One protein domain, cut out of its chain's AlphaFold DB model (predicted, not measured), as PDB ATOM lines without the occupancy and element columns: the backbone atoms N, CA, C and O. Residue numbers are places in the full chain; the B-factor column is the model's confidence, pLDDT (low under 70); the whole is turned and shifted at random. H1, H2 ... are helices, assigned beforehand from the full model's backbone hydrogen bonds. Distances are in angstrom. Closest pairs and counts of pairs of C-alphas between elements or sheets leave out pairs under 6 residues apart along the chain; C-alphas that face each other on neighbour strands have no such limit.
ATOM      1  N   THR A  11     167.557 159.860 236.863       94.75
ATOM      2  CA  THR A  11     168.173 158.743 237.599       94.75
ATOM      3  C   THR A  11     167.784 158.741 239.078       94.75
ATOM      4  O   THR A  11     167.545 157.682 239.665       94.75
ATOM      5  N   ALA A  12     167.706 159.927 239.687       92.00
ATOM      6  CA  ALA A  12     167.284 160.086 241.074       92.00
ATOM      7  C   ALA A  12     165.786 159.785 241.233       92.00
ATOM      8  O   ALA A  12     165.418 159.046 242.145       92.00
ATOM      9  N   ALA A  13     164.953 160.265 240.306       91.38
ATOM     10  CA  ALA A  13     163.521 159.985 240.257       91.38
ATOM     11  C   ALA A  13     163.250 158.479 240.136       91.38
ATOM     12  O   ALA A  13     162.496 157.920 240.929       91.38
ATOM     13  N   LEU A  14     163.928 157.791 239.211       93.25
ATOM     14  CA  LEU A  14     163.780 156.344 239.046       93.25
ATOM     15  C   LEU A  14     164.162 155.587 240.323       93.25
ATOM     16  O   LEU A  14     163.466 154.660 240.740       93.25
ATOM     17  N   ARG A  15     165.261 155.990 240.971       93.94
ATOM     18  CA  ARG A  15     165.695 155.405 242.243       93.94
ATOM     19  C   ARG A  15     164.673 155.651 243.355       93.94
ATOM     20  O   ARG A  15     164.410 154.735 244.127       93.94
ATOM     21  N   ALA A  16     164.101 156.850 243.431       91.06
ATOM     22  CA  ALA A  16     163.071 157.196 244.402       91.06
ATOM     23  C   ALA A  16     161.810 156.341 244.209       91.06
ATOM     24  O   ALA A  16     161.363 155.695 245.152       91.06
ATOM     25  N   ILE A  17     161.295 156.235 242.983       93.50
ATOM     26  CA  ILE A  17     160.102 155.423 242.702       93.50
ATOM     27  C   ILE A  17     160.354 153.939 242.979       93.50
ATOM     28  O   ILE A  17     159.522 153.296 243.609       93.50
ATOM     29  N   ARG A  18     161.522 153.392 242.614       94.38
ATOM     30  CA  ARG A  18     161.870 151.997 242.945       94.38
ATOM     31  C   ARG A  18     161.950 151.736 244.451       94.38
ATOM     32  O   ARG A  18     161.623 150.639 244.883       94.38
ATOM     33  N   ARG A  19     162.403 152.715 245.238       94.06
ATOM     34  CA  ARG A  19     162.524 152.591 246.701       94.06
ATOM     35  C   ARG A  19     161.187 152.753 247.417       94.06
ATOM     36  O   ARG A  19     160.897 151.992 248.330       94.06
ATOM     37  N   HIS A  20     160.398 153.751 247.030       92.25
ATOM     38  CA  HIS A  20     159.179 154.136 247.746       92.25
ATOM     39  C   HIS A  20     157.907 153.522 247.144       92.25
ATOM     40  O   HIS A  20     156.868 153.508 247.797       92.25
ATOM     41  N   GLY A  21     157.967 152.993 245.920       91.31
ATOM     42  CA  GLY A  21     156.882 152.280 245.240       91.31
ATOM     43  C   GLY A  21     155.770 153.168 244.675       91.31
ATOM     44  O   GLY A  21     155.124 152.781 243.709       91.31
ATOM     45  N   SER A  22     155.548 154.361 245.228       89.12
ATOM     46  CA  SER A  22     154.586 155.332 244.701       89.12
ATOM     47  C   SER A  22     155.069 156.769 244.865       89.12
ATOM     48  O   SER A  22     155.927 157.070 245.701       89.12
ATOM     49  N   LEU A  23     154.488 157.665 244.063       88.25
ATOM     50  CA  LEU A  23     154.753 159.096 244.156       88.25
ATOM     51  C   LEU A  23     154.317 159.652 245.520       88.25
ATOM     52  O   LEU A  23     155.081 160.390 246.127       88.25
ATOM     53  N   ASP A  24     153.156 159.252 246.046       88.38
ATOM     54  CA  ASP A  24     152.629 159.739 247.334       88.38
ATOM     55  C   ASP A  24     153.564 159.390 248.493       88.38
ATOM     56  O   ASP A  24     153.866 160.231 249.339       88.38
ATOM     57  N   LYS A  25     154.081 158.152 248.496       89.94
ATOM     58  CA  LYS A  25     155.046 157.703 249.502       89.94
ATOM     59  C   LYS A  25     156.334 158.503 249.403       89.94
ATOM     60  O   LYS A  25     156.838 158.948 250.427       89.94
ATOM     61  N   TYR A  26     156.843 158.739 248.195       89.00
ATOM     62  CA  TYR A  26     158.029 159.573 248.022       89.00
ATOM     63  C   TYR A  26     157.801 161.015 248.506       89.00
ATOM     64  O   TYR A  26     158.611 161.525 249.275       89.00
ATOM     65  N   LEU A  27     156.677 161.646 248.154       86.44
ATOM     66  CA  LEU A  27     156.352 163.007 248.595       86.44
ATOM     67  C   LEU A  27     156.239 163.120 250.121       86.44
ATOM     68  O   LEU A  27     156.686 164.115 250.679       86.44
ATOM     69  N   SER A  28     155.731 162.088 250.805       86.75
ATOM     70  CA  SER A  28     155.661 162.062 252.276       86.75
ATOM     71  C   SER A  28     157.030 162.026 252.972       86.75
ATOM     72  O   SER A  28     157.131 162.384 254.141       86.75
ATOM     73  N   THR A  29     158.089 161.614 252.262       87.25
ATOM     74  CA  THR A  29     159.468 161.629 252.786       87.25
ATOM     75  C   THR A  29     160.181 162.964 252.591       87.25
ATOM     76  O   THR A  29     161.242 163.179 253.174       87.25
ATOM     77  N   LEU A  30     159.627 163.851 251.761       84.56
ATOM     78  CA  LEU A  30     160.188 165.174 251.525       84.56
ATOM     79  C   LEU A  30     159.756 166.137 252.640       84.56
ATOM     80  O   LEU A  30     158.659 165.996 253.186       84.56
ATOM     81  N   PRO A  31     160.593 167.132 252.984       81.69
ATOM     82  CA  PRO A  31     160.183 168.177 253.910       81.69
ATOM     83  C   PRO A  31     159.009 168.982 253.321       81.69
ATOM     84  O   PRO A  31     158.812 168.975 252.098       81.69
ATOM     85  N   PRO A  32     158.231 169.688 254.165       77.81
ATOM     86  CA  PRO A  32     157.094 170.461 253.683       77.81
ATOM     87  C   PRO A  32     157.522 171.473 252.605       77.81
ATOM     88  O   PRO A  32     158.639 171.994 252.680       77.81
ATOM     89  N   PRO A  33     156.652 171.783 251.622       73.25
ATOM     90  CA  PRO A  33     156.990 172.622 250.468       73.25
ATOM     91  C   PRO A  33     157.639 173.964 250.811       73.25
ATOM     92  O   PRO A  33     158.476 174.453 250.061       73.25
ATOM     93  N   GLU A  34     157.256 174.541 251.949       71.00
ATOM     94  CA  GLU A  34     157.730 175.829 252.465       71.00
ATOM     95  C   GLU A  34     159.196 175.793 252.921       71.00
ATOM     96  O   GLU A  34     159.877 176.814 252.897       71.00
ATOM     97  N   PHE A  35     159.702 174.614 253.297       73.50
ATOM     98  CA  PHE A  35     161.088 174.404 253.730       73.50
ATOM     99  C   PHE A  35     161.999 173.916 252.598       73.50
ATOM    100  O   PHE A  35     163.202 173.734 252.798       73.50
ATOM    101  N   LEU A  36     161.452 173.687 251.400       77.19
ATOM    102  CA  LEU A  36     162.257 173.378 250.227       77.19
ATOM    103  C   LEU A  36     162.919 174.657 249.710       77.19
ATOM    104  O   LEU A  36     162.276 175.691 249.559       77.19
ATOM    105  N   LYS A  37     164.204 174.559 249.342       73.31
ATOM    106  CA  LYS A  37     164.969 175.654 248.708       73.31
ATOM    107  C   LYS A  37     164.239 176.259 247.499       73.31
ATOM    108  O   LYS A  37     164.417 177.433 247.193       73.31
ATOM    109  N   TYR A  38     163.430 175.444 246.826       76.56
ATOM    110  CA  TYR A  38     162.533 175.859 245.759       76.56
ATOM    111  C   TYR A  38     161.131 175.343 246.098       76.56
ATOM    112  O   TYR A  38     160.910 174.131 245.995       76.56
ATOM    113  N   PRO A  39     160.210 176.224 246.529       68.44
ATOM    114  CA  PRO A  39     158.839 175.847 246.843       68.44
ATOM    115  C   PRO A  39     158.181 175.137 245.662       68.44
ATOM    116  O   PRO A  39     158.295 175.576 244.516       68.44
ATOM    117  N   PHE A  40     157.502 174.027 245.938       76.75
ATOM    118  CA  PHE A  40     156.927 173.170 244.907       76.75
ATOM    119  C   PHE A  40     155.507 172.742 245.278       76.75
ATOM    120  O   PHE A  40     155.259 172.253 246.380       76.75
ATOM    121  N   ASP A  41     154.567 172.893 244.346       80.56
ATOM    122  CA  ASP A  41     153.174 172.515 244.569       80.56
ATOM    123  C   ASP A  41     152.955 171.010 244.352       80.56
ATOM    124  O   ASP A  41     152.730 170.531 243.235       80.56
ATOM    125  N   PHE A  42     152.956 170.255 245.453       82.94
ATOM    126  CA  PHE A  42     152.641 168.826 245.439       82.94
ATOM    127  C   PHE A  42     151.229 168.516 244.913       82.94
ATOM    128  O   PHE A  42     151.003 167.431 244.382       82.94
ATOM    129  N   LYS A  43     150.264 169.443 244.982       83.12
ATOM    130  CA  LYS A  43     148.915 169.183 244.452       83.12
ATOM    131  C   LYS A  43     148.916 169.121 242.928       83.12
ATOM    132  O   LYS A  43     148.152 168.350 242.346       83.12
ATOM    133  N   ARG A  44     149.783 169.890 242.268       85.06
ATOM    134  CA  ARG A  44     149.880 169.921 240.803       85.06
ATOM    135  C   ARG A  44     150.418 168.609 240.233       85.06
ATOM    136  O   ARG A  44     149.882 168.124 239.238       85.06
ATOM    137  N   ILE A  45     151.413 168.002 240.884       87.12
ATOM    138  CA  ILE A  45     151.963 166.713 240.438       87.12
ATOM    139  C   ILE A  45     150.976 165.556 240.666       87.12
ATOM    140  O   ILE A  45     150.877 164.666 239.822       87.12
ATOM    141  N   LEU A  46     150.183 165.602 241.743       87.69
ATOM    142  CA  LEU A  46     149.120 164.622 241.996       87.69
ATOM    143  C   LEU A  46     147.992 164.727 240.962       87.69
ATOM    144  O   LEU A  46     147.608 163.719 240.378       87.69
ATOM    145  N   LYS A  47     147.540 165.944 240.637       87.69
ATOM    146  CA  LYS A  47     146.568 166.159 239.550       87.69
ATOM    147  C   LYS A  47     147.087 165.663 238.202       87.69
ATOM    148  O   LYS A  47     146.339 165.070 237.433       87.69
ATOM    149  N   ALA A  48     148.368 165.893 237.912       89.69
ATOM    150  CA  ALA A  48     148.987 165.395 236.690       89.69
ATOM    151  C   ALA A  48     149.005 163.860 236.644       89.69
ATOM    152  O   ALA A  48     148.722 163.289 235.596       89.69
ATOM    153  N   ARG A  49     149.286 163.189 237.772       89.44
ATOM    154  CA  ARG A  49     149.176 161.727 237.878       89.44
ATOM    155  C   ARG A  49     147.756 161.262 237.565       89.44
ATOM    156  O   ARG A  49     147.592 160.327 236.788       89.44
ATOM    157  N   ASP A  50     146.752 161.903 238.152       91.06
ATOM    158  CA  ASP A  50     145.360 161.496 237.972       91.06
ATOM    159  C   ASP A  50     144.906 161.683 236.515       91.06
ATOM    160  O   ASP A  50     144.275 160.788 235.966       91.06
ATOM    161  N   LEU A  51     145.326 162.768 235.854       92.12
ATOM    162  CA  LEU A  51     145.083 162.994 234.424       92.12
ATOM    163  C   LEU A  51     145.767 161.945 233.536       92.12
ATOM    164  O   LEU A  51     145.210 161.547 232.521       92.12
ATOM    165  N   LEU A  52     146.965 161.479 233.905       90.75
ATOM    166  CA  LEU A  52     147.653 160.414 233.167       90.75
ATOM    167  C   LEU A  52     147.010 159.038 233.385       90.75
ATOM    168  O   LEU A  52     147.035 158.210 232.480       90.75
ATOM    169  N   HIS A  53     146.453 158.781 234.571       92.31
ATOM    170  CA  HIS A  53     145.774 157.519 234.879       92.31
ATOM    171  C   HIS A  53     144.340 157.459 234.353       92.31
ATOM    172  O   HIS A  53     143.871 156.384 233.987       92.31
ATOM    173  N   LYS A  54     143.635 158.589 234.369       91.62
ATOM    174  CA  LYS A  54     142.247 158.734 233.927       91.62
ATOM    175  C   LYS A  54     142.144 159.943 232.998       91.62
ATOM    176  O   LYS A  54     141.578 160.966 233.393       91.62
TER     177      LYS A  54
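This is residues 11 to 54 of the 121 residues of the protein "Hypothetical protein" of Amorphochlora amoebiformis (UniProt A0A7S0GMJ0). A short helix, H2, and a longer one, H3, run in opposite ways with a gap between them, joined at one end by a wide loop, while H1 makes a near right-angled corner with H2 at its other end. Residues 34 to 39 of the loop stick out. The printed part has 44 residues with three named helices in the order H1, H2, H3 and no named strand, and its class is all helix. It is only just loose, close to compact, with a radius of gyration of the C-alphas of 11.2 A, and the C-alphas span 31 by 22 by 17 A.

H1, residues 11 to 20, begins at C-alpha 11 at (168.173, 158.743, 237.599) and is 14.3 A long from first to last C-alpha. H2, residues 23 to 29, is 10.2 A long. H3, residues 42 to 53, is 16.9 A long and ends at C-alpha 53 at (145.774, 157.519, 234.879).

H1 and H2 touch only at the corner by their tight link, where the closest C-alphas, those of His 20 and Tyr 26, are 5.6 A apart. Their lines are about perpendicular, at 86 degrees. H2 and H3 are close but not clearly touching, the closest C-alphas being those of Leu 27 and Phe 42, 7.6 A apart. They run opposite ways at a shallow tilt of 22 degrees. H1 and H3 are apart. In H1, H2 and H3 every O i to N i+4 pair is within hydrogen-bond range.

The two C-alphas farthest apart, those of Lys 37 and Lys 54, are 32.0 A from each other. The printed part has no cut. The link from H2 to H3, residues 30 to 41, is long, and its residues 34 to 39 stand free. The mean pLDDT of the printed part is 86.2, and residue 39 is under 70.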